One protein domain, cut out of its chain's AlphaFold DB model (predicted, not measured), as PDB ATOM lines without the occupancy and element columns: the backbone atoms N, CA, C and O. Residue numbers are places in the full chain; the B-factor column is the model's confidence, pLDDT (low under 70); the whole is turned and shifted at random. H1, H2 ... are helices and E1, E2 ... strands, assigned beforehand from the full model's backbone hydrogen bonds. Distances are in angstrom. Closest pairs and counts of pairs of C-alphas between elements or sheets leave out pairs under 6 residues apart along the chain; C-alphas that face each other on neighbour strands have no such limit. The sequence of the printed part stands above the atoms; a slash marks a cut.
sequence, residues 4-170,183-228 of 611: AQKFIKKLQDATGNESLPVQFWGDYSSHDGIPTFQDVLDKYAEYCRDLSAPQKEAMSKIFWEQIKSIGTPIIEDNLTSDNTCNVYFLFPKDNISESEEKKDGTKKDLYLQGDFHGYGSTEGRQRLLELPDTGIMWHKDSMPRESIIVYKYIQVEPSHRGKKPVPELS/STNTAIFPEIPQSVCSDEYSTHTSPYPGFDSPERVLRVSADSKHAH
ATOM      1  N   ALA A   4     562.414 264.043 510.032       91.81
ATOM      2  CA  ALA A   4     561.035 264.475 510.245       91.81
ATOM      3  C   ALA A   4     560.916 265.427 511.444       91.81
ATOM      4  O   ALA A   4     560.460 266.554 511.283       91.81
ATOM      5  N   GLN A   5     561.426 265.058 512.626       90.19
ATOM      6  CA  GLN A   5     561.402 265.935 513.810       90.19
ATOM      7  C   GLN A   5     562.123 267.273 513.580       90.19
ATOM      8  O   GLN A   5     561.661 268.316 514.043       90.19
ATOM      9  N   LYS A   6     563.254 267.262 512.860       91.25
ATOM     10  CA  LYS A   6     563.972 268.493 512.491       91.25
ATOM     11  C   LYS A   6     563.132 269.369 511.562       91.25
ATOM     12  O   LYS A   6     563.090 270.580 511.764       91.25
ATOM     13  N   PHE A   7     562.484 268.776 510.561       91.88
ATOM     14  CA  PHE A   7     561.636 269.495 509.612       91.88
ATOM     15  C   PHE A   7     560.390 270.077 510.285       91.88
ATOM     16  O   PHE A   7     560.090 271.250 510.095       91.88
ATOM     17  N   ILE A   8     559.738 269.303 511.156       89.38
ATOM     18  CA  ILE A   8     558.618 269.744 511.997       89.38
ATOM     19  C   ILE A   8     559.004 270.975 512.806       89.38
ATOM     20  O   ILE A   8     558.322 271.992 512.743       89.38
ATOM     21  N   LYS A   9     560.125 270.901 513.531       87.38
ATOM     22  CA  LYS A   9     560.605 272.018 514.342       87.38
ATOM     23  C   LYS A   9     560.854 273.263 513.489       87.38
ATOM     24  O   LYS A   9     560.418 274.346 513.853       87.38
ATOM     25  N   LYS A  10     561.498 273.103 512.329       89.94
ATOM     26  CA  LYS A  10     561.727 274.200 511.378       89.94
ATOM     27  C   LYS A  10     560.419 274.830 510.882       89.94
ATOM     28  O   LYS A  10     560.321 276.051 510.830       89.94
ATOM     29  N   LEU A  11     559.410 274.018 510.561       87.81
ATOM     30  CA  LEU A  11     558.079 274.504 510.188       87.81
ATOM     31  C   LEU A  11     557.389 275.234 511.349       87.81
ATOM     32  O   LEU A  11     556.817 276.301 511.142       87.81
ATOM     33  N   GLN A  12     557.451 274.699 512.570       85.38
ATOM     34  CA  GLN A  12     556.899 275.342 513.767       85.38
ATOM     35  C   GLN A  12     557.563 276.698 514.035       85.38
ATOM     36  O   GLN A  12     556.869 277.688 514.245       85.38
ATOM     37  N   ASP A  13     558.894 276.759 513.966       86.19
ATOM     38  CA  ASP A  13     559.665 277.985 514.179       86.19
ATOM     39  C   ASP A  13     559.337 279.048 513.107       86.19
ATOM     40  O   ASP A  13     559.216 280.233 513.420       86.19
ATOM     41  N   ALA A  14     559.143 278.629 511.850       85.38
ATOM     42  CA  ALA A  14     558.776 279.522 510.749       85.38
ATOM     43  C   ALA A  14     557.325 280.030 510.847       85.38
ATOM     44  O   ALA A  14     557.054 281.183 510.521       85.38
ATOM     45  N   THR A  15     556.398 279.198 511.327       80.88
ATOM     46  CA  THR A  15     554.963 279.534 511.415       80.88
ATOM     47  C   THR A  15     554.566 280.228 512.715       80.88
ATOM     48  O   THR A  15     553.595 280.983 512.729       80.88
ATOM     49  N   GLY A  16     555.329 280.047 513.797       69.88
ATOM     50  CA  GLY A  16     555.069 280.638 515.117       69.88
ATOM     51  C   GLY A  16     555.139 282.170 515.176       69.88
ATOM     52  O   GLY A  16     554.794 282.748 516.205       69.88
ATOM     53  N   ASN A  17     555.551 282.827 514.087       59.84
ATOM     54  CA  ASN A  17     555.646 284.283 513.964       59.84
ATOM     55  C   ASN A  17     554.570 284.908 513.043       59.84
ATOM     56  O   ASN A  17     554.577 286.126 512.869       59.84
ATOM     57  N   GLU A  18     553.649 284.126 512.460       56.41
ATOM     58  CA  GLU A  18     552.672 284.604 511.461       56.41
ATOM     59  C   GLU A  18     551.195 284.469 511.890       56.41
ATOM     60  O   GLU A  18     550.847 283.763 512.832       56.41
ATOM     61  N   SER A  19     550.297 285.137 511.153       55.06
ATOM     62  CA  SER A  19     548.826 285.116 511.287       55.06
ATOM     63  C   SER A  19     548.160 283.805 510.829       55.06
ATOM     64  O   SER A  19     546.968 283.775 510.506       55.06
ATOM     65  N   LEU A  20     548.926 282.719 510.769       60.91
ATOM     66  CA  LEU A  20     548.438 281.384 510.457       60.91
ATOM     67  C   LEU A  20     547.733 280.797 511.695       60.91
ATOM     68  O   LEU A  20     548.122 281.117 512.821       60.91
ATOM     69  N   PRO A  21     546.669 279.989 511.534       55.88
ATOM     70  CA  PRO A  21     545.941 279.438 512.672       55.88
ATOM     71  C   PRO A  21     546.881 278.720 513.660       55.88
ATOM     72  O   PRO A  21     547.730 277.919 513.277       55.88
ATOM     73  N   VAL A  22     546.742 279.046 514.950       55.97
ATOM     74  CA  VAL A  22     547.582 278.502 516.027       55.97
ATOM     75  C   VAL A  22     547.387 276.982 516.144       55.97
ATOM     76  O   VAL A  22     546.256 276.508 516.183       55.97
ATOM     77  N   GLN A  23     548.520 276.272 516.271       57.78
ATOM     78  CA  GLN A  23     548.723 274.812 516.329       57.78
ATOM     79  C   GLN A  23     548.574 274.048 514.999       57.78
ATOM     80  O   GLN A  23     547.782 273.122 514.879       57.78
ATOM     81  N   PHE A  24     549.451 274.347 514.032       57.66
ATOM     82  CA  PHE A  24     549.738 273.440 512.908       57.66
ATOM     83  C   PHE A  24     550.294 272.076 513.391       57.66
ATOM     84  O   PHE A  24     550.056 271.041 512.777       57.66
ATOM     85  N   TRP A  25     550.997 272.061 514.532       66.69
ATOM     86  CA  TRP A  25     551.577 270.863 515.143       66.69
ATOM     87  C   TRP A  25     551.345 270.892 516.659       66.69
ATOM     88  O   TRP A  25     551.818 271.809 517.333       66.69
ATOM     89  N   GLY A  26     550.650 269.887 517.208       64.81
ATOM     90  CA  GLY A  26     550.754 269.564 518.637       64.81
ATOM     91  C   GLY A  26     552.205 269.222 519.004       64.81
ATOM     92  O   GLY A  26     553.050 269.066 518.127       64.81
ATOM     93  N   ASP A  27     552.542 269.129 520.286       63.62
ATOM     94  CA  ASP A  27     553.904 268.773 520.686       63.62
ATOM     95  C   ASP A  27     554.226 267.300 520.339       63.62
ATOM     96  O   ASP A  27     553.920 266.380 521.101       63.62
ATOM     97  N   TYR A  28     554.862 267.068 519.184       63.81
ATOM     98  CA  TYR A  28     555.339 265.744 518.753       63.81
ATOM     99  C   TYR A  28     556.543 265.242 519.562       63.81
ATOM    100  O   TYR A  28     557.028 264.141 519.304       63.81
ATOM    101  N   SER A  29     557.028 265.994 520.557       57.88
ATOM    102  CA  SER A  29     557.962 265.441 521.544       57.88
ATOM    103  C   SER A  29     557.296 264.413 522.468       57.88
ATOM    104  O   SER A  29     558.002 263.624 523.092       57.88
ATOM    105  N   SER A  30     555.954 264.399 522.523       57.69
ATOM    106  CA  SER A  30     555.156 263.598 523.463       57.69
ATOM    107  C   SER A  30     554.392 262.416 522.851       57.69
ATOM    108  O   SER A  30     553.742 261.683 523.592       57.69
ATOM    109  N   HIS A  31     554.419 262.223 521.528       56.28
ATOM    110  CA  HIS A  31     553.720 261.092 520.908       56.28
ATOM    111  C   HIS A  31     554.475 259.782 521.169       56.28
ATOM    112  O   HIS A  31     555.695 259.723 521.017       56.28
ATOM    113  N   ASP A  32     553.733 258.728 521.521       65.19
ATOM    114  CA  ASP A  32     554.208 257.342 521.585       65.19
ATOM    115  C   ASP A  32     554.553 256.851 520.163       65.19
ATOM    116  O   ASP A  32     553.806 256.106 519.535       65.19
ATOM    117  N   GLY A  33     555.654 257.345 519.599       79.19
ATOM    118  CA  GLY A  33     556.087 257.034 518.241       79.19
ATOM    119  C   GLY A  33     557.012 258.101 517.665       79.19
ATOM    120  O   GLY A  33     556.786 259.301 517.806       79.19
ATOM    121  N   ILE A  34     558.077 257.664 516.997       87.50
ATOM    122  CA  ILE A  34     558.952 258.552 516.231       87.50
ATOM    123  C   ILE A  34     558.218 258.892 514.920       87.50
ATOM    124  O   ILE A  34     557.985 257.966 514.145       87.50
ATOM    125  N   PRO A  35     557.852 260.164 514.648       90.94
ATOM    126  CA  PRO A  35     557.161 260.510 513.408       90.94
ATOM    127  C   PRO A  35     558.070 260.262 512.200       90.94
ATOM    128  O   PRO A  35     559.264 260.589 512.231       90.94
ATOM    129  N   THR A  36     557.481 259.705 511.145       93.81
ATOM    130  CA  THR A  36     558.084 259.531 509.822       93.81
ATOM    131  C   THR A  36     557.876 260.780 508.972       93.81
ATOM    132  O   THR A  36     557.036 261.633 509.270       93.81
ATOM    133  N   PHE A  37     558.621 260.910 507.879       96.00
ATOM    134  CA  PHE A  37     558.403 261.999 506.934       96.00
ATOM    135  C   PHE A  37     557.069 261.863 506.174       96.00
ATOM    136  O   PHE A  37     556.477 262.872 505.799       96.00
ATOM    137  N   GLN A  38     556.526 260.648 506.024       96.19
ATOM    138  CA  GLN A  38     555.154 260.457 505.537       96.19
ATOM    139  C   GLN A  38     554.130 261.133 506.456       96.19
ATOM    140  O   GLN A  38     553.279 261.870 505.967       96.19
ATOM    141  N   ASP A  39     554.248 260.937 507.778       92.81
ATOM    142  CA  ASP A  39     553.345 261.561 508.759       92.81
ATOM    143  C   ASP A  39     553.370 263.093 508.629       92.81
ATOM    144  O   ASP A  39     552.343 263.759 508.773       92.81
ATOM    145  N   VAL A  40     554.538 263.657 508.294       93.19
ATOM    146  CA  VAL A  40     554.703 265.084 507.988       93.19
ATOM    147  C   VAL A  40     553.923 265.508 506.756       93.19
ATOM    148  O   VAL A  40     553.201 266.504 506.826       93.19
ATOM    149  N   LEU A  41     554.050 264.781 505.647       95.75
ATOM    150  CA  LEU A  41     553.332 265.099 504.414       95.75
ATOM    151  C   LEU A  41     551.815 264.991 504.612       95.75
ATOM    152  O   LEU A  41     551.083 265.910 504.245       95.75
ATOM    153  N   ASP A  42     551.343 263.928 505.262       93.50
ATOM    154  CA  ASP A  42     549.915 263.701 505.492       93.50
ATOM    155  C   ASP A  42     549.303 264.811 506.360       93.50
ATOM    156  O   ASP A  42     548.244 265.358 506.036       93.50
ATOM    157  N   LYS A  43     550.002 265.213 507.430       89.62
ATOM    158  CA  LYS A  43     549.571 266.310 508.310       89.62
ATOM    159  C   LYS A  43     549.635 267.672 507.634       89.62
ATOM    160  O   LYS A  43     548.743 268.496 507.833       89.62
ATOM    161  N   TYR A  44     550.656 267.907 506.814       92.56
ATOM    162  CA  TYR A  44     550.753 269.120 506.008       92.56
ATOM    163  C   TYR A  44     549.566 269.237 505.035       92.56
ATOM    164  O   TYR A  44     548.943 270.297 504.954       92.56
ATOM    165  N   ALA A  45     549.191 268.143 504.363       94.50
ATOM    166  CA  ALA A  45     548.038 268.102 503.462       94.50
ATOM    167  C   ALA A  45     546.707 268.342 504.190       94.50
ATOM    168  O   ALA A  45     545.866 269.106 503.719       94.50
ATOM    169  N   GLU A  46     546.525 267.701 505.350       90.94
ATOM    170  CA  GLU A  46     545.350 267.884 506.206       90.94
ATOM    171  C   GLU A  46     545.170 269.358 506.581       90.94
ATOM    172  O   GLU A  46     544.091 269.911 506.384       90.94
ATOM    173  N   TYR A  47     546.240 270.011 507.029       89.12
ATOM    174  CA  TYR A  47     546.212 271.423 507.394       89.12
ATOM    175  C   TYR A  47     545.933 272.346 506.207       89.12
ATOM    176  O   TYR A  47     545.132 273.273 506.322       89.12
ATOM    177  N   CYS A  48     546.555 272.094 505.050       91.56
ATOM    178  CA  CYS A  48     546.361 272.927 503.862       91.56
ATOM    179  C   CYS A  48     544.908 272.931 503.381       91.56
ATOM    180  O   CYS A  48     544.472 273.928 502.809       91.56
ATOM    181  N   ARG A  49     544.142 271.861 503.624       92.94
ATOM    182  CA  ARG A  49     542.747 271.735 503.179       92.94
ATOM    183  C   ARG A  49     541.860 272.897 503.633       92.94
ATOM    184  O   ARG A  49     541.057 273.381 502.838       92.94
ATOM    185  N   ASP A  50     542.050 273.358 504.866       90.50
ATOM    186  CA  ASP A  50     541.209 274.386 505.493       90.50
ATOM    187  C   ASP A  50     541.726 275.817 505.262       90.50
ATOM    188  O   ASP A  50     541.094 276.795 505.669       90.50
ATOM    189  N   LEU A  51     542.873 275.962 504.591       90.19
ATOM    190  CA  LEU A  51     543.467 277.257 504.284       90.19
ATOM    191  C   LEU A  51     542.824 277.898 503.049       90.19
ATOM    192  O   LEU A  51     542.534 277.246 502.041       90.19
ATOM    193  N   SER A  52     542.682 279.224 503.086       92.62
ATOM    194  CA  SER A  52     542.382 280.014 501.886       92.62
ATOM    195  C   SER A  52     543.544 279.978 500.884       92.62
ATOM    196  O   SER A  52     544.684 279.703 501.254       92.62
ATOM    197  N   ALA A  53     543.290 280.301 499.611       94.31
ATOM    198  CA  ALA A  53     544.332 280.283 498.579       94.31
ATOM    199  C   ALA A  53     545.581 281.134 498.923       94.31
ATOM    200  O   ALA A  53     546.680 280.596 498.811       94.31
ATOM    201  N   PRO A  54     545.465 282.377 499.447       93.31
ATOM    202  CA  PRO A  54     546.643 283.143 499.876       93.31
ATOM    203  C   PRO A  54     547.407 282.494 501.040       93.31
ATOM    204  O   PRO A  54     548.630 282.580 501.107       93.31
ATOM    205  N   GLN A  55     546.702 281.822 501.959       91.56
ATOM    206  CA  GLN A  55     547.337 281.090 503.058       91.56
ATOM    207  C   GLN A  55     548.047 279.825 502.561       91.56
ATOM    208  O   GLN A  55     549.132 279.521 503.048       91.56
ATOM    209  N   LYS A  56     547.475 279.111 501.579       93.00
ATOM    210  CA  LYS A  56     548.127 277.967 500.920       93.00
ATOM    211  C   LYS A  56     549.420 278.391 500.223       93.00
ATOM    212  O   LYS A  56     550.430 277.714 500.369       93.00
ATOM    213  N   GLU A  57     549.407 279.521 499.519       93.81
ATOM    214  CA  GLU A  57     550.595 280.071 498.853       93.81
ATOM    215  C   GLU A  57     551.699 280.430 499.861       93.81
ATOM    216  O   GLU A  57     552.841 279.992 499.713       93.81
ATOM    217  N   ALA A  58     551.349 281.150 500.934       92.12
ATOM    218  CA  ALA A  58     552.284 281.467 502.014       92.12
ATOM    219  C   ALA A  58     552.865 280.195 502.660       92.12
ATOM    220  O   ALA A  58     554.073 280.099 502.880       92.12
ATOM    221  N   MET A  59     552.021 279.187 502.899       91.94
ATOM    222  CA  MET A  59     552.437 277.919 503.495       91.94
ATOM    223  C   MET A  59     553.344 277.096 502.585       91.94
ATOM    224  O   MET A  59     554.368 276.590 503.042       91.94
ATOM    225  N   SER A  60     553.028 277.036 501.292       95.25
ATOM    226  CA  SER A  60     553.869 276.397 500.279       95.25
ATOM    227  C   SER A  60     555.264 277.022 500.246       95.25
ATOM    228  O   SER A  60     556.266 276.306 500.276       95.25
ATOM    229  N   LYS A  61     555.354 278.358 500.293       95.19
ATOM    230  CA  LYS A  61     556.641 279.059 500.354       95.19
ATOM    231  C   LYS A  61     557.451 278.663 501.593       95.19
ATOM    232  O   LYS A  61     558.621 278.306 501.458       95.19
ATOM    233  N   ILE A  62     556.832 278.674 502.776       94.19
ATOM    234  CA  ILE A  62     557.486 278.266 504.030       94.19
ATOM    235  C   ILE A  62     557.969 276.811 503.940       94.19
ATOM    236  O   ILE A  62     559.105 276.516 504.317       94.19
ATOM    237  N   PHE A  63     557.133 275.910 503.416       95.94
ATOM    238  CA  PHE A  63     557.469 274.500 503.224       95.94
ATOM    239  C   PHE A  63     558.704 274.331 502.339       95.94
ATOM    240  O   PHE A  63     559.677 273.700 502.757       95.94
ATOM    241  N   TRP A  64     558.711 274.937 501.148       97.38
ATOM    242  CA  TRP A  64     559.824 274.817 500.203       97.38
ATOM    243  C   TRP A  64     561.107 275.492 500.696       97.38
ATOM    244  O   TRP A  64     562.195 274.985 500.425       97.38
ATOM    245  N   GLU A  65     561.022 276.562 501.491       96.00
ATOM    246  CA  GLU A  65     562.186 277.123 502.193       96.00
ATOM    247  C   GLU A  65     562.798 276.109 503.172       96.00
ATOM    248  O   GLU A  65     564.025 275.962 503.236       96.00
ATOM    249  N   GLN A  66     561.964 275.345 503.887       96.00
ATOM    250  CA  GLN A  66     562.458 274.292 504.772       96.00
ATOM    251  C   GLN A  66     563.034 273.116 503.983       96.00
ATOM    252  O   GLN A  66     564.108 272.634 504.349       96.00
ATOM    253  N   ILE A  67     562.398 272.697 502.885       96.81
ATOM    254  CA  ILE A  67     562.927 271.650 502.000       96.81
ATOM    255  C   ILE A  67     564.287 272.060 501.443       96.81
ATOM    256  O   ILE A  67     565.246 271.308 501.583       96.81
ATOM    257  N   LYS A  68     564.425 273.287 500.931       95.88
ATOM    258  CA  LYS A  68     565.700 273.833 500.440       95.88
ATOM    259  C   LYS A  68     566.811 273.792 501.491       95.88
ATOM    260  O   LYS A  68     567.976 273.610 501.159       95.88
ATOM    261  N   SER A  69     566.461 273.963 502.765       94.38
ATOM    262  CA  SER A  69     567.424 273.918 503.870       94.38
ATOM    263  C   SER A  69     567.844 272.502 504.293       94.38
ATOM    264  O   SER A  69     568.779 272.365 505.084       94.38
ATOM    265  N   ILE A  70     567.116 271.469 503.858       94.31
ATOM    266  CA  ILE A  70     567.400 270.057 504.155       94.31
ATOM    267  C   ILE A  70     568.005 269.355 502.936       94.31
ATOM    268  O   ILE A  70     568.978 268.624 503.097       94.31
ATOM    269  N   GLY A  71     567.459 269.612 501.750       95.25
ATOM    270  CA  GLY A  71     567.780 268.923 500.507       95.25
ATOM    271  C   GLY A  71     566.772 267.831 500.147       95.25
ATOM    272  O   GLY A  71     566.140 267.239 501.024       95.25
ATOM    273  N   THR A  72     566.631 267.567 498.849       95.75
ATOM    274  CA  THR A  72     565.912 266.408 498.291       95.75
ATOM    275  C   THR A  72     566.867 265.406 497.617       95.75
ATOM    276  O   THR A  72     567.905 265.814 497.095       95.75
ATOM    277  N   PRO A  73     566.518 264.105 497.582       97.19
ATOM    278  CA  PRO A  73     565.373 263.515 498.263       97.19
ATOM    279  C   PRO A  73     565.607 263.436 499.775       97.19
ATOM    280  O   PRO A  73     566.732 263.512 500.265       97.19
ATOM    281  N   ILE A  74     564.522 263.287 500.524       97.69
ATOM    282  CA  ILE A  74     564.591 263.112 501.974       97.69
ATOM    283  C   ILE A  74     564.742 261.627 502.264       97.69
ATOM    284  O   ILE A  74     563.938 260.821 501.803       97.69
ATOM    285  N   ILE A  75     565.776 261.267 503.021       97.69
ATOM    286  CA  ILE A  75     566.103 259.877 503.340       97.69
ATOM    287  C   ILE A  75     565.973 259.683 504.847       97.69
ATOM    288  O   ILE A  75     566.573 260.417 505.635       97.69
ATOM    289  N   GLU A  76     565.187 258.693 505.254       96.50
ATOM    290  CA  GLU A  76     565.039 258.308 506.658       96.50
ATOM    291  C   GLU A  76     565.143 256.795 506.830       96.50
ATOM    292  O   GLU A  76     564.856 256.023 505.912       96.50
ATOM    293  N   ASP A  77     565.518 256.371 508.033       96.81
ATOM    294  CA  ASP A  77     565.539 254.960 508.399       96.81
ATOM    295  C   ASP A  77     564.140 254.345 508.259       96.81
ATOM    296  O   ASP A  77     563.139 254.930 508.688       96.81
ATOM    297  N   ASN A  78     564.055 253.143 507.688       95.69
ATOM    298  CA  ASN A  78     562.805 252.401 507.699       95.69
ATOM    299  C   ASN A  78     562.613 251.744 509.075       95.69
ATOM    300  O   ASN A  78     563.281 250.772 509.410       95.69
ATOM    301  N   LEU A  79     561.653 252.239 509.858       92.94
ATOM    302  CA  LEU A  79     561.373 251.736 511.213       92.94
ATOM    303  C   LEU A  79     560.930 250.260 511.259       92.94
ATOM    304  O   LEU A  79     560.889 249.669 512.334       92.94
ATOM    305  N   THR A  80     560.573 249.671 510.113       94.25
ATOM    306  CA  THR A  80     560.168 248.260 509.995       94.25
ATOM    307  C   THR A  80     561.267 247.351 509.440       94.25
ATOM    308  O   THR A  80     561.078 246.137 509.399       94.25
ATOM    309  N   SER A  81     562.397 247.911 508.991       95.25
ATOM    310  CA  SER A  81     563.480 247.158 508.353       95.25
ATOM    311  C   SER A  81     564.824 247.868 508.508       95.25
ATOM    312  O   SER A  81     565.072 248.907 507.896       95.25
ATOM    313  N   ASP A  82     565.743 247.238 509.239       94.19
ATOM    314  CA  ASP A  82     567.079 247.786 509.496       94.19
ATOM    315  C   ASP A  82     567.946 247.896 508.236       94.19
ATOM    316  O   ASP A  82     568.897 248.669 508.219       94.19
ATOM    317  N   ASN A  83     567.618 247.175 507.163       95.94
ATOM    318  CA  ASN A  83     568.419 247.140 505.936       95.94
ATOM    319  C   ASN A  83     567.924 248.099 504.851       95.94
ATOM    320  O   ASN A  83     568.489 248.123 503.756       95.94
ATOM    321  N   THR A  84     566.878 248.881 505.121       97.31
ATOM    322  CA  THR A  84     566.301 249.800 504.137       97.31
ATOM    323  C   THR A  84     566.096 251.203 504.698       97.31
ATOM    324  O   THR A  84     565.977 251.418 505.905       97.31
ATOM    325  N   CYS A  85     566.043 252.174 503.792       97.88
ATOM    326  CA  CYS A  85     565.615 253.538 504.060       97.88
ATOM    327  C   CYS A  85     564.352 253.843 503.255       97.88
ATOM    328  O   CYS A  85     564.181 253.350 502.139       97.88
ATOM    329  N   ASN A  86     563.493 254.699 503.800       97.81
ATOM    330  CA  ASN A  86     562.459 255.361 503.015       97.81
ATOM    331  C   ASN A  86     563.076 256.586 502.329       97.81
ATOM    332  O   ASN A  86     563.723 257.401 502.989       97.81
ATOM    333  N   VAL A  87     562.862 256.713 501.022       97.75
ATOM    334  CA  VAL A  87     563.357 257.815 500.193       97.75
ATOM    335  C   VAL A  87     562.160 258.564 499.620       97.75
ATOM    336  O   VAL A  87     561.342 257.977 498.912       97.75
ATOM    337  N   TYR A  88     562.050 259.851 499.943       98.00
ATOM    338  CA  TYR A  88     560.949 260.722 499.539       98.00
ATOM    339  C   TYR A  88     561.431 261.720 498.492       98.00
ATOM    340  O   TYR A  88     562.264 262.589 498.768       98.00
ATOM    341  N   PHE A  89     560.869 261.609 497.296       97.81
ATOM    342  CA  PHE A  89     561.098 262.508 496.175       97.81
ATOM    343  C   PHE A  89     559.989 263.549 496.154       97.81
ATOM    344  O   PHE A  89     558.814 263.188 496.228       97.81
ATOM    345  N   LEU A  90     560.353 264.825 496.069       98.12
ATOM    346  CA  LEU A  90     559.422 265.949 496.120       98.12
ATOM    347  C   LEU A  90     559.686 266.884 494.942       98.12
ATOM    348  O   LEU A  90     560.841 267.131 494.599       98.12
ATOM    349  N   PHE A  91     558.625 267.436 494.358       97.88
ATOM    350  CA  PHE A  91     558.728 268.399 493.264       97.88
ATOM    351  C   PHE A  91     557.575 269.424 493.296       97.88
ATOM    352  O   PHE A  91     556.429 269.030 493.536       97.88
ATOM    353  N   PRO A  92     557.809 270.727 493.047       97.75
ATOM    354  CA  PRO A  92     556.730 271.714 492.993       97.75
ATOM    355  C   PRO A  92     555.862 271.534 491.745       97.75
ATOM    356  O   PRO A  92     556.364 271.530 490.621       97.75
ATOM    357  N   LYS A  93     554.541 271.449 491.911       97.31
ATOM    358  CA  LYS A  93     553.598 271.306 490.790       97.31
ATOM    359  C   LYS A  93     553.635 272.493 489.824       97.31
ATOM    360  O   LYS A  93     553.440 272.304 488.626       97.31
ATOM    361  N   ASP A  94     553.920 273.694 490.320       96.38
ATOM    362  CA  ASP A  94     553.989 274.903 489.490       96.38
ATOM    363  C   ASP A  94     555.161 274.879 488.500       96.38
ATOM    364  O   ASP A  94     555.080 275.501 487.442       96.38
ATOM    365  N   ASN A  95     556.194 274.078 488.784       96.38
ATOM    366  CA  ASN A  95     557.317 273.845 487.877       96.38
ATOM    367  C   ASN A  95     556.987 272.815 486.780       96.38
ATOM    368  O   ASN A  95     557.811 272.550 485.900       96.38
ATOM    369  N   ILE A  96     555.794 272.209 486.811       97.12
ATOM    370  CA  ILE A  96     555.315 271.343 485.738       97.12
ATOM    371  C   ILE A  96     554.733 272.206 484.617       97.12
ATOM    372  O   ILE A  96     553.929 273.116 484.837       97.12
ATOM    373  N   SER A  97     555.129 271.894 483.392       96.69
ATOM    374  CA  SER A  97     554.639 272.517 482.169       96.69
ATOM    375  C   SER A  97     553.171 272.168 481.935       96.69
ATOM    376  O   SER A  97     552.698 271.083 482.285       96.69
ATOM    377  N   GLU A  98     552.443 273.081 481.302       97.00
ATOM    378  CA  GLU A  98     551.106 272.781 480.788       97.00
ATOM    379  C   GLU A  98     551.180 271.676 479.722       97.00
ATOM    380  O   GLU A  98     552.148 271.591 478.962       97.00
ATOM    381  N   SER A  99     550.165 270.817 479.683       95.94
ATOM    382  CA  SER A  99     549.997 269.795 478.653       95.94
ATOM    383  C   SER A  99     549.655 270.454 477.323       95.94
ATOM    384  O   SER A  99     548.762 271.296 477.236       95.94
ATOM    385  N   GLU A 100     550.330 270.034 476.259       95.31
ATOM    386  CA  GLU A 100     550.029 270.515 474.907       95.31
ATOM    387  C   GLU A 100     548.788 269.818 474.324       95.31
ATOM    388  O   GLU A 100     548.107 270.354 473.446       95.31
ATOM    389  N   GLU A 101     548.449 268.638 474.849       94.38
ATOM    390  CA  GLU A 101     547.298 267.836 474.428       94.38
ATOM    391  C   GLU A 101     545.967 268.382 474.962       94.38
ATOM    392  O   GLU A 101     544.905 268.121 474.386       94.38
ATOM    393  N   LYS A 102     546.005 269.137 476.067       91.25
ATOM    394  CA  LYS A 102     544.818 269.597 476.793       91.25
ATOM    395  C   LYS A 102     544.870 271.099 477.055       91.25
ATOM    396  O   LYS A 102     545.693 271.595 477.807       91.25
ATOM    397  N   LYS A 103     543.923 271.838 476.470       88.12
ATOM    398  CA  LYS A 103     543.859 273.314 476.543       88.12
ATOM    399  C   LYS A 103     543.153 273.866 477.789       88.12
ATOM    400  O   LYS A 103     542.774 275.032 477.805       88.12
ATOM    401  N   ASP A 104     542.921 273.038 478.799       92.62
ATOM    402  CA  ASP A 104     542.147 273.364 480.002       92.62
ATOM    403  C   ASP A 104     543.023 273.703 481.222       92.62
ATOM    404  O   ASP A 104     542.515 273.763 482.339       92.62
ATOM    405  N   GLY A 105     544.327 273.930 481.020       90.88
ATOM    406  CA  GLY A 105     545.285 274.124 482.115       90.88
ATOM    407  C   GLY A 105     545.672 272.816 482.814       90.88
ATOM    408  O   GLY A 105     546.111 272.822 483.965       90.88
ATOM    409  N   THR A 106     545.450 271.667 482.165       94.75
ATOM    410  CA  THR A 106     545.992 270.396 482.647       94.75
ATOM    411  C   THR A 106     547.514 270.416 482.530       94.75
ATOM    412  O   THR A 106     548.050 270.589 481.441       94.75
ATOM    413  N   LYS A 107     548.213 270.132 483.628       96.50
ATOM    414  CA  LYS A 107     549.666 269.914 483.646       96.50
ATOM    415  C   LYS A 107     550.064 268.583 482.993       96.50
ATOM    416  O   LYS A 107     549.284 267.625 482.994       96.50
ATOM    417  N   LYS A 108     551.300 268.503 482.493       96.81
ATOM    418  CA  LYS A 108     551.948 267.226 482.136       96.81
ATOM    419  C   LYS A 108     552.042 266.312 483.370       96.81
ATOM    420  O   LYS A 108     551.945 266.761 484.510       96.81
ATOM    421  N   ASP A 109     552.211 265.011 483.160       96.94
ATOM    422  CA  ASP A 109     552.534 264.099 484.257       96.94
ATOM    423  C   ASP A 109     554.017 264.168 484.593       96.94
ATOM    424  O   ASP A 109     554.848 264.339 483.705       96.94
ATOM    425  N   LEU A 110     554.341 263.971 485.867       97.06
ATOM    426  CA  LEU A 110     555.709 263.940 486.361       97.06
ATOM    427  C   LEU A 110     556.089 262.511 486.752       97.06
ATOM    428  O   LEU A 110     555.357 261.855 487.496       97.06
ATOM    429  N   TYR A 111     557.240 262.048 486.274       95.56
ATOM    430  CA  TYR A 111     557.784 260.729 486.586       95.56
ATOM    431  C   TYR A 111     559.202 260.838 487.137       95.56
ATOM    432  O   TYR A 111     559.979 261.708 486.737       95.56
ATOM    433  N   LEU A 112     559.526 259.917 488.035       94.38
ATOM    434  CA  LEU A 112     560.851 259.662 488.567       94.38
ATOM    435  C   LEU A 112     561.512 258.558 487.741       94.38
ATOM    436  O   LEU A 112     561.102 257.402 487.802       94.38
ATOM    437  N   GLN A 113     562.552 258.909 486.991       90.38
ATOM    438  CA  GLN A 113     563.377 257.931 486.291       90.38
ATOM    439  C   GLN A 113     564.736 257.807 486.956       90.38
ATOM    440  O   GLN A 113     565.296 258.785 487.444       90.38
ATOM    441  N   GLY A 114     565.279 256.599 486.945       87.38
ATOM    442  CA  GLY A 114     566.550 256.282 487.569       87.38
ATOM    443  C   GLY A 114     566.813 254.788 487.544       87.38
ATOM    444  O   GLY A 114     565.988 254.012 487.050       87.38
ATOM    445  N   ASP A 115     567.938 254.391 488.121       83.44
ATOM    446  CA  ASP A 115     568.407 253.002 488.118       83.44
ATOM    447  C   ASP A 115     567.361 252.007 488.661       83.44
ATOM    448  O   ASP A 115     567.187 250.919 488.129       83.44
ATOM    449  N   PHE A 116     566.613 252.406 489.691       78.19
ATOM    450  CA  PHE A 116     565.661 251.569 490.432       78.19
ATOM    451  C   PHE A 116     564.261 251.493 489.804       78.19
ATOM    452  O   PHE A 116     563.461 250.643 490.183       78.19
ATOM    453  N   HIS A 117     563.947 252.362 488.847       73.50
ATOM    454  CA  HIS A 117     562.632 252.400 488.197       73.50
ATOM    455  C   HIS A 117     562.697 252.054 486.714       73.50
ATOM    456  O   HIS A 117     561.694 251.602 486.153       73.50
ATOM    457  N   GLY A 118     563.871 252.234 486.106       72.50
ATOM    458  CA  GLY A 118     564.121 252.051 484.688       72.50
ATOM    459  C   GLY A 118     563.886 253.325 483.891       72.50
ATOM    460  O   GLY A 118     562.955 254.093 484.144       72.50
ATOM    461  N   TYR A 119     564.758 253.548 482.914       77.06
ATOM    462  CA  TYR A 119     564.701 254.699 482.019       77.06
ATOM    463  C   TYR A 119     563.644 254.504 480.926       77.06
ATOM    464  O   TYR A 119     563.312 253.378 480.562       77.06
ATOM    465  N   GLY A 120     563.092 255.606 480.411       71.19
ATOM    466  CA  GLY A 120     562.152 255.597 479.281       71.19
ATOM    467  C   GLY A 120     560.803 254.905 479.534       71.19
ATOM    468  O   GLY A 120     560.072 254.626 478.587       71.19
ATOM    469  N   SER A 121     560.465 254.623 480.792       79.44
ATOM    470  CA  SER A 121     559.170 254.079 481.208       79.44
ATOM    471  C   SER A 121     558.284 255.176 481.802       79.44
ATOM    472  O   SER A 121     558.775 256.189 482.298       79.44
ATOM    473  N   THR A 122     556.969 254.984 481.722       82.38
ATOM    474  CA  THR A 122     555.938 255.813 482.372       82.38
ATOM    475  C   THR A 122     554.973 254.938 483.166       82.38
ATOM    476  O   THR A 122     553.757 255.164 483.228       82.38
ATOM    477  N   GLU A 123     555.510 253.877 483.763       86.19
ATOM    478  CA  GLU A 123     554.767 253.029 484.681       86.19
ATOM    479  C   GLU A 123     554.237 253.816 485.878       86.19
ATOM    480  O   GLU A 123     554.886 254.719 486.403       86.19
ATOM    481  N   GLY A 124     553.062 253.414 486.369       87.12
ATOM    482  CA  GLY A 124     552.421 254.078 487.504       87.12
ATOM    483  C   GLY A 124     553.287 254.122 488.767       87.12
ATOM    484  O   GLY A 124     553.166 255.077 489.523       87.12
ATOM    485  N   ARG A 125     554.193 253.150 488.959       88.94
ATOM    486  CA  ARG A 125     555.124 253.106 490.102       88.94
ATOM    487  C   ARG A 125     556.156 254.236 490.117       88.94
ATOM    488  O   ARG A 125     556.734 254.484 491.158       88.94
ATOM    489  N   GLN A 126     556.391 254.880 488.977       90.62
ATOM    490  CA  GLN A 126     557.358 255.969 488.834       90.62
ATOM    491  C   GLN A 126     556.703 257.346 488.946       90.62
ATOM    492  O   GLN A 126     557.385 258.369 488.981       90.62
ATOM    493  N   ARG A 127     555.371 257.401 488.878       95.62
ATOM    494  CA  ARG A 127     554.634 258.653 488.744       95.62
ATOM    495  C   ARG A 127     554.572 259.362 490.089       95.62
ATOM    496  O   ARG A 127     554.067 258.796 491.053       95.62
ATOM    497  N   LEU A 128     554.971 260.629 490.116       97.50
ATOM    498  CA  LEU A 128     554.732 261.472 491.281       97.50
ATOM    499  C   LEU A 128     553.253 261.861 491.324       97.50
ATOM    500  O   LEU A 128     552.657 262.246 490.312       97.50
ATOM    501  N   LEU A 129     552.661 261.774 492.511       97.44
ATOM    502  CA  LEU A 129     551.275 262.150 492.756       97.44
ATOM    503  C   LEU A 129     551.224 263.473 493.508       97.44
ATOM    504  O   LEU A 129     552.079 263.760 494.340       97.44
ATOM    505  N   GLU A 130     550.213 264.285 493.220       97.69
ATOM    506  CA  GLU A 130     549.980 265.497 493.996       97.69
ATOM    507  C   GLU A 130     549.466 265.129 495.388       97.69
ATOM    508  O   GLU A 130     548.494 264.384 495.539       97.69
ATOM    509  N   LEU A 131     550.103 265.691 496.406       97.06
ATOM    510  CA  LEU A 131     549.585 265.706 497.758       97.06
ATOM    511  C   LEU A 131     548.375 266.671 497.797       97.06
ATOM    512  O   LEU A 131     548.534 267.844 497.438       97.06
ATOM    513  N   PRO A 132     547.166 266.219 498.184       96.25
ATOM    514  CA  PRO A 132     545.929 266.973 497.962       96.25
ATOM    515  C   PRO A 132     545.976 268.411 498.486       96.25
ATOM    516  O   PRO A 132     546.333 268.630 499.638       96.25
ATOM    517  N   ASP A 133     545.574 269.374 497.649       94.75
ATOM    518  CA  ASP A 133     545.458 270.801 497.996       94.75
ATOM    519  C   ASP A 133     546.768 271.520 498.375       94.75
ATOM    520  O   ASP A 133     546.719 272.621 498.931       94.75
ATOM    521  N   THR A 134     547.931 270.943 498.054       96.75
ATOM    522  CA  THR A 134     549.238 271.505 498.450       96.75
ATOM    523  C   THR A 134     550.088 272.059 497.311       96.75
ATOM    524  O   THR A 134     550.990 272.853 497.569       96.75
ATOM    525  N   GLY A 135     549.864 271.617 496.068       96.88
ATOM    526  CA  GLY A 135     550.785 271.884 494.958       96.88
ATOM    527  C   GLY A 135     552.133 271.151 495.066       96.88
ATOM    528  O   GLY A 135     553.067 271.488 494.341       96.88
ATOM    529  N   ILE A 136     552.262 270.155 495.948       98.19
ATOM    530  CA  ILE A 136     553.468 269.332 496.097       98.19
ATOM    531  C   ILE A 136     553.245 268.005 495.382       98.19
ATOM    532  O   ILE A 136     552.323 267.261 495.705       98.19
ATOM    533  N   MET A 137     554.114 267.689 494.433       98.38
ATOM    534  CA  MET A 137     554.200 266.367 493.826       98.38
ATOM    535  C   MET A 137     555.160 265.520 494.649       98.38
ATOM    536  O   MET A 137     556.230 266.004 495.021       98.38
ATOM    537  N   TRP A 138     554.809 264.269 494.925       98.12
ATOM    538  CA  TRP A 138     555.655 263.394 495.725       98.12
ATOM    539  C   TRP A 138     555.625 261.937 495.268       98.12
ATOM    540  O   TRP A 138     554.667 261.476 494.642       98.12
ATOM    541  N   HIS A 139     556.698 261.221 495.593       97.12
ATOM    542  CA  HIS A 139     556.818 259.769 495.476       97.12
ATOM    543  C   HIS A 139     557.666 259.226 496.628       97.12
ATOM    544  O   HIS A 139     558.567 259.913 497.115       97.12
ATOM    545  N   LYS A 140     557.385 257.996 497.063       96.75
ATOM    546  CA  LYS A 140     558.129 257.308 498.120       96.75
ATOM    547  C   LYS A 140     558.540 255.923 497.653       96.75
ATOM    548  O   LYS A 140     557.688 255.141 497.240       96.75
ATOM    549  N   ASP A 141     559.809 255.600 497.862       96.00
ATOM    550  CA  ASP A 141     560.337 254.246 497.717       96.00
ATOM    551  C   ASP A 141     561.004 253.766 499.007       96.00
ATOM    552  O   ASP A 141     561.497 254.560 499.810       96.00
ATOM    553  N   SER A 142     561.039 252.446 499.197       95.81
ATOM    554  CA  SER A 142     561.875 251.795 500.207       95.81
ATOM    555  C   SER A 142     563.068 251.166 499.501       95.81
ATOM    556  O   SER A 142     562.893 250.251 498.699       95.81
ATOM    557  N   MET A 143     564.273 251.633 499.809       95.62
ATOM    558  CA  MET A 143     565.501 251.231 499.121       95.62
ATOM    559  C   MET A 143     566.506 250.610 500.094       95.62
ATOM    560  O   MET A 143     566.527 251.016 501.259       95.62
ATOM    561  N   PRO A 144     567.345 249.649 499.661       96.50
ATOM    562  CA  PRO A 144     568.444 249.148 500.477       96.50
ATOM    563  C   PRO A 144     569.360 250.279 500.951       96.50
ATOM    564  O   PRO A 144     569.625 251.236 500.221       96.50
ATOM    565  N   ARG A 145     569.858 250.171 502.184       96.56
ATOM    566  CA  ARG A 145     570.913 251.065 502.673       96.56
ATOM    567  C   ARG A 145     572.156 250.943 501.807       96.56
ATOM    568  O   ARG A 145     572.428 249.883 501.252       96.56
ATOM    569  N   GLU A 146     572.920 252.027 501.745       95.12
ATOM    570  CA  GLU A 146     574.167 252.123 500.981       95.12
ATOM    571  C   GLU A 146     573.990 251.981 499.464       95.12
ATOM    572  O   GLU A 146     574.977 251.987 498.730       95.12
ATOM    573  N   SER A 147     572.749 251.913 498.971       95.31
ATOM    574  CA  SER A 147     572.487 251.930 497.540       95.31
ATOM    575  C   SER A 147     573.025 253.197 496.895       95.31
ATOM    576  O   SER A 147     572.797 254.291 497.405       95.31
ATOM    577  N   ILE A 148     573.683 253.064 495.747       94.12
ATOM    578  CA  ILE A 148     574.088 254.203 494.920       94.12
ATOM    579  C   ILE A 148     573.105 254.289 493.764       94.12
ATOM    580  O   ILE A 148     573.013 253.360 492.960       94.12
ATOM    581  N   ILE A 149     572.361 255.389 493.701       92.75
ATOM    582  CA  ILE A 149     571.323 255.590 492.691       92.75
ATOM    583  C   ILE A 149     571.532 256.904 491.960       92.75
ATOM    584  O   ILE A 149     571.874 257.924 492.567       92.75
ATOM    585  N   VAL A 150     571.258 256.882 490.662       92.56
ATOM    586  CA  VAL A 150     571.044 258.081 489.857       92.56
ATOM    587  C   VAL A 150     569.553 258.235 489.585       92.56
ATOM    588  O   VAL A 150     568.878 257.269 489.223       92.56
ATOM    589  N   TYR A 151     569.034 259.452 489.746       94.44
ATOM    590  CA  TYR A 151     567.654 259.786 489.405       94.44
ATOM    591  C   TYR A 151     567.544 261.115 488.652       94.44
ATOM    592  O   TYR A 151     568.435 261.963 488.707       94.44
ATOM    593  N   LYS A 152     566.422 261.297 487.956       94.56
ATOM    594  CA  LYS A 152     565.968 262.559 487.366       94.56
ATOM    595  C   LYS A 152     564.449 262.601 487.309       94.56
ATOM    596  O   LYS A 152     563.787 261.562 487.265       94.56
ATOM    597  N   TYR A 153     563.905 263.808 487.232       95.81
ATOM    598  CA  TYR A 153     562.499 263.997 486.911       95.81
ATOM    599  C   TYR A 153     562.316 264.183 485.410       95.81
ATOM    600  O   TYR A 153     563.103 264.866 484.749       95.81
ATOM    601  N   ILE A 154     561.246 263.609 484.879       94.81
ATOM    602  CA  ILE A 154     560.787 263.882 483.521       94.81
ATOM    603  C   ILE A 154     559.321 264.288 483.540       94.81
ATOM    604  O   ILE A 154     558.535 263.789 484.349       94.81
ATOM    605  N   GLN A 155     558.948 265.170 482.621       95.81
ATOM    606  CA  GLN A 155     557.555 265.496 482.357       95.81
ATOM    607  C   GLN A 155     557.124 264.877 481.039       95.81
ATOM    608  O   GLN A 155     557.861 264.919 480.052       95.81
ATOM    609  N   VAL A 156     555.922 264.316 481.035       94.62
ATOM    610  CA  VAL A 156     555.387 263.562 479.909       94.62
ATOM    611  C   VAL A 156     553.916 263.906 479.706       94.62
ATOM    612  O   VAL A 156     553.170 264.107 480.665       94.62
ATOM    613  N   GLU A 157     553.479 263.954 478.451       95.81
ATOM    614  CA  GLU A 157     552.069 264.160 478.133       95.81
ATOM    615  C   GLU A 157     551.157 263.051 478.704       95.81
ATOM    616  O   GLU A 157     551.518 261.866 478.665       95.81
ATOM    617  N   PRO A 158     549.946 263.381 479.197       95.00
ATOM    618  CA  PRO A 158     549.043 262.394 479.787       95.00
ATOM    619  C   PRO A 158     548.661 261.222 478.869       95.00
ATOM    620  O   PRO A 158     548.361 260.138 479.380       95.00
ATOM    621  N   SER A 159     548.666 261.388 477.538       93.56
ATOM    622  CA  SER A 159     548.408 260.282 476.598       93.56
ATOM    623  C   SER A 159     549.472 259.179 476.626       93.56
ATOM    624  O   SER A 159     549.261 258.094 476.083       93.56
ATOM    625  N   HIS A 160     550.631 259.433 477.236       92.00
ATOM    626  CA  HIS A 160     551.751 258.500 477.295       92.00
ATOM    627  C   HIS A 160     551.850 257.749 478.625       92.00
ATOM    628  O   HIS A 160     552.846 257.067 478.849       92.00
ATOM    629  N   ARG A 161     550.840 257.830 479.501       93.44
ATOM    630  CA  ARG A 161     550.759 257.030 480.737       93.44
ATOM    631  C   ARG A 161     550.849 255.528 480.456       93.44
ATOM    632  O   ARG A 161     550.195 255.026 479.546       93.44
ATOM    633  N   GLY A 162     551.583 254.801 481.298       87.69
ATOM    634  CA  GLY A 162     551.622 253.336 481.283       87.69
ATOM    635  C   GLY A 162     552.383 252.727 480.105       87.69
ATOM    636  O   GLY A 162     552.259 251.525 479.866       87.69
ATOM    637  N   LYS A 163     553.164 253.525 479.371       85.62
ATOM    638  CA  LYS A 163     554.084 253.008 478.361       85.62
ATOM    639  C   LYS A 163     555.275 252.374 479.074       85.62
ATOM    640  O   LYS A 163     555.886 252.978 479.952       85.62
ATOM    641  N   LYS A 164     555.596 251.148 478.678       77.88
ATOM    642  CA  LYS A 164     556.799 250.438 479.107       77.88
ATOM    643  C   LYS A 164     557.757 250.361 477.922       77.88
ATOM    644  O   LYS A 164     557.271 250.174 476.801       77.88
ATOM    645  N   PRO A 165     559.075 250.464 478.137       67.88
ATOM    646  CA  PRO A 165     560.033 249.961 477.172       67.88
ATOM    647  C   PRO A 165     559.668 248.508 476.894       67.88
ATOM    648  O   PRO A 165     559.408 247.740 477.823       67.88
ATOM    649  N   VAL A 166     559.568 248.151 475.620       62.59
ATOM    650  CA  VAL A 166     559.514 246.745 475.245       62.59
ATOM    651  C   VAL A 166     560.971 246.360 475.033       62.59
ATOM    652  O   VAL A 166     561.597 246.937 474.139       62.59
ATOM    653  N   PRO A 167     561.538 245.458 475.851       58.53
ATOM    654  CA  PRO A 167     562.843 244.905 475.540       58.53
ATOM    655  C   PRO A 167     562.752 244.321 474.129       58.53
ATOM    656  O   PRO A 167     561.877 243.484 473.877       58.53
ATOM    657  N   GLU A 168     563.587 244.766 473.185       47.34
ATOM    658  CA  GLU A 168     563.677 244.017 471.937       47.34
ATOM    659  C   GLU A 168     564.215 242.638 472.289       47.34
ATOM    660  O   GLU A 168     565.280 242.489 472.888       47.34
ATOM    661  N   LEU A 169     563.461 241.607 471.923       49.66
ATOM    662  CA  LEU A 169     564.022 240.272 471.842       49.66
ATOM    663  C   LEU A 169     565.072 240.319 470.737       49.66
ATOM    664  O   LEU A 169     564.745 240.637 469.592       49.66
ATOM    665  N   SER A 170     566.322 240.019 471.082       40.84
ATOM    666  CA  SER A 170     567.389 239.957 470.095       40.84
ATOM    667  C   SER A 170     566.997 238.983 468.978       40.84
ATOM    668  O   SER A 170     566.796 237.799 469.264       40.84
ATOM    669  N   SER A 183     566.785 239.617 475.924       42.53
ATOM    670  CA  SER A 183     566.584 240.922 475.309       42.53
ATOM    671  C   SER A 183     567.910 241.607 474.982       42.53
ATOM    672  O   SER A 183     568.851 241.570 475.775       42.53
ATOM    673  N   THR A 184     568.004 242.224 473.804       46.16
ATOM    674  CA  THR A 184     569.079 243.173 473.502       46.16
ATOM    675  C   THR A 184     568.842 244.478 474.257       46.16
ATOM    676  O   THR A 184     567.707 244.854 474.537       46.16
ATOM    677  N   ASN A 185     569.925 245.221 474.516       44.38
ATOM    678  CA  ASN A 185     569.858 246.585 475.061       44.38
ATOM    679  C   ASN A 185     569.235 247.595 474.076       44.38
ATOM    680  O   ASN A 185     569.040 248.757 474.425       44.38
ATOM    681  N   THR A 186     568.898 247.179 472.852       47.59
ATOM    682  CA  THR A 186     568.055 247.950 471.939       47.59
ATOM    683  C   THR A 186     566.599 247.847 472.372       47.59
ATOM    684  O   THR A 186     565.737 247.465 471.598       47.59
ATOM    685  N   ALA A 187     566.269 248.193 473.618       49.00
ATOM    686  CA  ALA A 187     564.883 248.547 473.868       49.00
ATOM    687  C   ALA A 187     564.556 249.685 472.896       49.00
ATOM    688  O   ALA A 187     565.160 250.759 472.964       49.00
ATOM    689  N   ILE A 188     563.614 249.453 471.978       52.97
ATOM    690  CA  ILE A 188     562.907 250.567 471.365       52.97
ATOM    691  C   ILE A 188     562.128 251.159 472.527       52.97
ATOM    692  O   ILE A 188     561.008 250.745 472.842       52.97
ATOM    693  N   PHE A 189     562.762 252.101 473.223       57.12
ATOM    694  CA  PHE A 189     562.032 253.026 474.053       57.12
ATOM    695  C   PHE A 189     560.995 253.613 473.106       57.12
ATOM    696  O   PHE A 189     561.391 254.171 472.076       57.12
ATOM    697  N   PRO A 190     559.683 253.435 473.358       59.19
ATOM    698  CA  PRO A 190     558.723 254.219 472.608       59.19
ATOM    699  C   PRO A 190     559.228 255.655 472.699       59.19
ATOM    700  O   PRO A 190     559.593 256.082 473.795       59.19
ATOM    701  N   GLU A 191     559.354 256.358 471.573       68.12
ATOM    702  CA  GLU A 191     559.680 257.777 471.624       68.12
ATOM    703  C   GLU A 191     558.568 258.411 472.461       68.12
ATOM    704  O   GLU A 191     557.418 258.539 472.037       68.12
ATOM    705  N   ILE A 192     558.873 258.641 473.732       77.19
ATOM    706  CA  ILE A 192     558.043 259.358 474.672       77.19
ATOM    707  C   ILE A 192     558.686 260.731 474.660       77.19
ATOM    708  O   ILE A 192     559.758 260.890 475.251       77.19
ATOM    709  N   PRO A 193     558.091 261.711 473.954       82.81
ATOM    710  CA  PRO A 193     558.483 263.096 474.100       82.81
ATOM    711  C   PRO A 193     558.490 263.423 475.589       82.81
ATOM    712  O   PRO A 193     557.458 263.383 476.263       82.81
ATOM    713  N   GLN A 194     559.688 263.665 476.101       86.38
ATOM    714  CA  GLN A 194     559.933 263.920 477.506       86.38
ATOM    715  C   GLN A 194     560.767 265.183 477.619       86.38
ATOM    716  O   GLN A 194     561.752 265.361 476.900       86.38
ATOM    717  N   SER A 195     560.378 266.062 478.533       90.31
ATOM    718  CA  SER A 195     561.215 267.183 478.947       90.31
ATOM    719  C   SER A 195     561.812 266.852 480.303       90.31
ATOM    720  O   SER A 195     561.082 266.529 481.243       90.31
ATOM    721  N   VAL A 196     563.138 266.909 480.399       89.62
ATOM    722  CA  VAL A 196     563.843 266.627 481.650       89.62
ATOM    723  C   VAL A 196     563.740 267.826 482.588       89.62
ATOM    724  O   VAL A 196     563.729 268.972 482.142       89.62
ATOM    725  N   CYS A 197     563.649 267.563 483.889       92.31
ATOM    726  CA  CYS A 197     563.555 268.588 484.918       92.31
ATOM    727  C   CYS A 197     564.617 268.375 485.984       92.31
ATOM    728  O   CYS A 197     564.755 267.281 486.532       92.31
ATOM    729  N   SER A 198     565.344 269.445 486.283       91.44
ATOM    730  CA  SER A 198     566.319 269.456 487.363       91.44
ATOM    731  C   SER A 198     565.610 269.466 488.712       91.44
ATOM    732  O   SER A 198     564.654 270.213 488.919       91.44
ATOM    733  N   ASP A 199     566.114 268.669 489.650       94.69
ATOM    734  CA  ASP A 199     565.765 268.816 491.059       94.69
ATOM    735  C   ASP A 199     566.527 270.020 491.634       94.69
ATOM    736  O   ASP A 199     567.719 269.929 491.946       94.69
ATOM    737  N   GLU A 200     565.859 271.175 491.694       94.56
ATOM    738  CA  GLU A 200     566.438 272.429 492.201       94.56
ATOM    739  C   GLU A 200     566.600 272.450 493.729       94.56
ATOM    740  O   GLU A 200     567.340 273.279 494.260       94.56
ATOM    741  N   TYR A 201     565.925 271.536 494.435       95.31
ATOM    742  CA  TYR A 201     566.018 271.393 495.887       95.31
ATOM    743  C   TYR A 201     567.036 270.335 496.297       95.31
ATOM    744  O   TYR A 201     567.324 270.198 497.488       95.31
ATOM    745  N   SER A 202     567.604 269.603 495.337       93.81
ATOM    746  CA  SER A 202     568.576 268.575 495.658       93.81
ATOM    747  C   SER A 202     569.887 269.187 496.121       93.81
ATOM    748  O   SER A 202     570.473 270.043 495.461       93.81
ATOM    749  N   THR A 203     570.373 268.709 497.261       90.19
ATOM    750  CA  THR A 203     571.728 268.989 497.749       90.19
ATOM    751  C   THR A 203     572.750 268.008 497.176       90.19
ATOM    752  O   THR A 203     573.947 268.141 497.430       90.19
ATOM    753  N   HIS A 204     572.296 266.997 496.434       88.88
ATOM    754  CA  HIS A 204     573.155 266.008 495.806       88.88
ATOM    755  C   HIS A 204     573.735 266.534 494.493       88.88
ATOM    756  O   HIS A 204     573.154 267.383 493.816       88.88
ATOM    757  N   THR A 205     574.917 266.042 494.135       83.69
ATOM    758  CA  THR A 205     575.629 266.496 492.942       83.69
ATOM    759  C   THR A 205     575.119 265.797 491.686       83.69
ATOM    760  O   THR A 205     574.476 264.745 491.736       83.69
ATOM    761  N   SER A 206     575.461 266.374 490.535       83.81
ATOM    762  CA  SER A 206     575.459 265.639 489.271       83.81
ATOM    763  C   SER A 206     576.349 264.389 489.395       83.81
ATOM    764  O   SER A 206     577.393 264.471 490.056       83.81
ATOM    765  N   PRO A 207     575.991 263.255 488.759       74.12
ATOM    766  CA  PRO A 207     576.893 262.107 488.620       74.12
ATOM    767  C   PRO A 207     578.195 262.461 487.886       74.12
ATOM    768  O   PRO A 207     579.187 261.753 488.029       74.12
ATOM    769  N   TYR A 208     578.201 263.581 487.156       78.69
ATOM    770  CA  TYR A 208     579.357 264.126 486.455       78.69
ATOM    771  C   TYR A 208     579.681 265.523 487.012       78.69
ATOM    772  O   TYR A 208     579.161 266.534 486.519       78.69
ATOM    773  N   PRO A 209     580.496 265.613 488.079       71.00
ATOM    774  CA  PRO A 209     580.891 266.879 488.682       71.00
ATOM    775  C   PRO A 209     581.466 267.865 487.655       71.00
ATOM    776  O   PRO A 209     582.431 267.567 486.957       71.00
ATOM    777  N   GLY A 210     580.894 269.071 487.589       70.38
ATOM    778  CA  GLY A 210     581.281 270.108 486.623       70.38
ATOM    779  C   GLY A 210     580.369 270.216 485.397       70.38
ATOM    780  O   GLY A 210     580.444 271.225 484.699       70.38
ATOM    781  N   PHE A 211     579.469 269.251 485.191       74.00
ATOM    782  CA  PHE A 211     578.429 269.301 484.164       74.00
ATOM    783  C   PHE A 211     577.066 269.580 484.800       74.00
ATOM    784  O   PHE A 211     576.669 268.906 485.757       74.00
ATOM    785  N   ASP A 212     576.347 270.564 484.255       78.94
ATOM    786  CA  ASP A 212     574.962 270.855 484.632       78.94
ATOM    787  C   ASP A 212     574.032 269.802 484.013       78.94
ATOM    788  O   ASP A 212     573.408 270.006 482.973       78.94
ATOM    789  N   SER A 213     574.032 268.613 484.616       85.25
ATOM    790  CA  SER A 213     573.077 267.557 484.300       85.25
ATOM    791  C   SER A 213     571.849 267.713 485.197       85.25
ATOM    792  O   SER A 213     571.996 268.005 486.387       85.25
ATOM    793  N   PRO A 214     570.628 267.477 484.691       90.06
ATOM    794  CA  PRO A 214     569.439 267.377 485.535       90.06
ATOM    795  C   PRO A 214     569.437 266.122 486.424       90.06
ATOM    796  O   PRO A 214     568.623 266.021 487.340       90.06
ATOM    797  N   GLU A 215     570.333 265.168 486.164       92.44
ATOM    798  CA  GLU A 215     570.492 263.961 486.970       92.44
ATOM    799  C   GLU A 215     571.155 264.269 488.312       92.44
ATOM    800  O   GLU A 215     571.981 265.176 488.450       92.44
ATOM    801  N   ARG A 216     570.785 263.495 489.324       93.31
ATOM    802  CA  ARG A 216     571.325 263.581 490.678       93.31
ATOM    803  C   ARG A 216     571.779 262.201 491.108       93.31
ATOM    804  O   ARG A 216     571.068 261.226 490.872       93.31
ATOM    805  N   VAL A 217     572.948 262.132 491.738       92.88
ATOM    806  CA  VAL A 217     573.470 260.897 492.324       92.88
ATOM    807  C   VAL A 217     573.455 260.984 493.840       92.88
ATOM    808  O   VAL A 217     573.902 261.972 494.416       92.88
ATOM    809  N   LEU A 218     572.988 259.934 494.503       94.50
ATOM    810  CA  LEU A 218     573.045 259.846 495.955       94.50
ATOM    811  C   LEU A 218     573.401 258.449 496.433       94.50
ATOM    812  O   LEU A 218     573.216 257.458 495.723       94.50
ATOM    813  N   ARG A 219     573.861 258.401 497.682       95.38
ATOM    814  CA  ARG A 219     573.948 257.182 498.474       95.38
ATOM    815  C   ARG A 219     572.740 257.117 499.408       95.38
ATOM    816  O   ARG A 219     572.424 258.089 500.089       95.38
ATOM    817  N   VAL A 220     572.049 255.986 499.460       96.38
ATOM    818  CA  VAL A 220     570.867 255.807 500.307       96.38
ATOM    819  C   VAL A 220     571.308 255.641 501.761       96.38
ATOM    820  O   VAL A 220     571.636 254.544 502.213       96.38
ATOM    821  N   SER A 221     571.310 256.744 502.507       96.00
ATOM    822  CA  SER A 221     571.608 256.767 503.939       96.00
ATOM    823  C   SER A 221     570.802 257.846 504.657       96.00
ATOM    824  O   SER A 221     570.651 258.956 504.156       96.00
ATOM    825  N   ALA A 222     570.295 257.528 505.851       94.50
ATOM    826  CA  ALA A 222     569.641 258.512 506.714       94.50
ATOM    827  C   ALA A 222     570.642 259.488 507.364       94.50
ATOM    828  O   ALA A 222     570.251 260.556 507.846       94.50
ATOM    829  N   ASP A 223     571.939 259.152 507.378       94.38
ATOM    830  CA  ASP A 223     572.982 260.125 507.687       94.38
ATOM    831  C   ASP A 223     573.212 261.003 506.457       94.38
ATOM    832  O   ASP A 223     573.843 260.591 505.484       94.38
ATOM    833  N   SER A 224     572.736 262.247 506.524       88.69
ATOM    834  CA  SER A 224     572.865 263.212 505.434       88.69
ATOM    835  C   SER A 224     574.311 263.400 504.973       88.69
ATOM    836  O   SER A 224     574.536 263.635 503.795       88.69
ATOM    837  N   LYS A 225     575.309 263.295 505.866       88.38
ATOM    838  CA  LYS A 225     576.721 263.430 505.466       88.38
ATOM    839  C   LYS A 225     577.174 262.270 504.590       88.38
ATOM    840  O   LYS A 225     577.968 262.482 503.684       88.38
ATOM    841  N   HIS A 226     576.666 261.078 504.880       90.00
ATOM    842  CA  HIS A 226     576.979 259.855 504.153       90.00
ATOM    843  C   HIS A 226     576.149 259.711 502.875       90.00
ATOM    844  O   HIS A 226     576.605 259.124 501.902       90.00
ATOM    845  N   ALA A 227     574.947 260.295 502.843       90.31
ATOM    846  CA  ALA A 227     574.100 260.323 501.653       90.31
ATOM    847  C   ALA A 227     574.711 261.128 500.490       90.31
ATOM    848  O   ALA A 227     574.394 260.903 499.316       90.31
ATOM    849  N   HIS A 228     575.604 262.066 500.811       88.75
ATOM    850  CA  HIS A 228     576.413 262.778 499.835       88.75
ATOM    851  C   HIS A 228     577.594 261.920 499.390       88.75
ATOM    852  O   HIS A 228     578.543 261.708 500.142       88.75
TER     853      HIS A 228
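AT A GLANCE: This is residues 4 to 170 and 183 to 228 of the 611 residues of an uncharacterized protein of Gammaproteobacteria bacterium RIFCSPHIGHO2_12_FULL_41_20 (UniProt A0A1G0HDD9). Two strongly twisted four-stranded sheets, E1 E2 E5 E4 and E3 E6 E9 E10, lie partly face to face as a sandwich. H2 covers the other face of the first sheet, with H3 near it and H1 beyond, while at the far end the small pair E7 and E8 forms a low-confidence arm. The 213 printed residues hold three named helices, then ten strands, then H4; under half of the residues are in named elements, of mixed class. The first sheet runs E1 E2 E5 E4 and the second is branched, both antiparallel. The whole is compact, with a radius of gyration of the C-alphas of 18.5 A and spans of 62 by 46 by 34 A.

IN THESE COORDINATES: In the first sheet, E1 is residues 74 to 77, E2 84 to 92 (26.4 A from first to last C-alpha), E5 136 to 144 (25.5 A) and E4 129 to 131. C-alpha 84 is at (566.301, 249.800, 504.137). The second has E3, 109 to 114 (16.4 A), E6, 148 to 156 (25.7 A), E9, 194 to 197, and E10, 216 to 219. E7 is 166 to 169 and E8 183 to 188. H1 is 4 to 15 (16.3 A), from C-alpha 4 at (561.035, 264.475, 510.245); H2 is 37 to 49 (18.8 A), H3 53 to 70 (25.8 A) and H4 224 to 227.

HOW THE PARTS SIT: E1 and E2 form a hairpin, with N 76 and O 86 3.0 A apart; E2 and E5 have N 89 and O 139 at 2.9 A; E4 and E5 form a hairpin, with N 131 and O 136 at 2.8 A. The two sheets of the sandwich have 23 pairs of C-alphas within 10 A. E3 lies on one side of E6 (N 111 and O 154, 2.9 A), and E9 (N 155 and O 195, 2.9 A) and E10 (N 151 and O 216, 2.9 A) on the other side. E7 and E8 are antiparallel (N 184 and O 168, 2.9 A). H2 is on the first sheet at a height over the sheet of 9.8 A; H3 and, only just, H4 graze it. H1 touches H3, the C-alphas of Lys 10 and Gln 66 6.6 A apart, at a steep tilt of 47 degrees, opposite ways. In H1, H2 and H3 every O i to N i+4 pair is within hydrogen-bond range; H4 is too short for one.

THE WHOLE: The C-alphas of Ser 19 and Ser 170, the two farthest apart, are 63.9 A apart. Residues 171 to 182 are not printed; C-alphas 170 and 183 are 5.4 A apart across the cut. Links H1 to H2, E2 to E3, E3 to E4 and E9 to E10 are long. The mean pLDDT of the printed part is 86.6; residues 16 to 32, 165 to 170 and 183 to 191 are under 70.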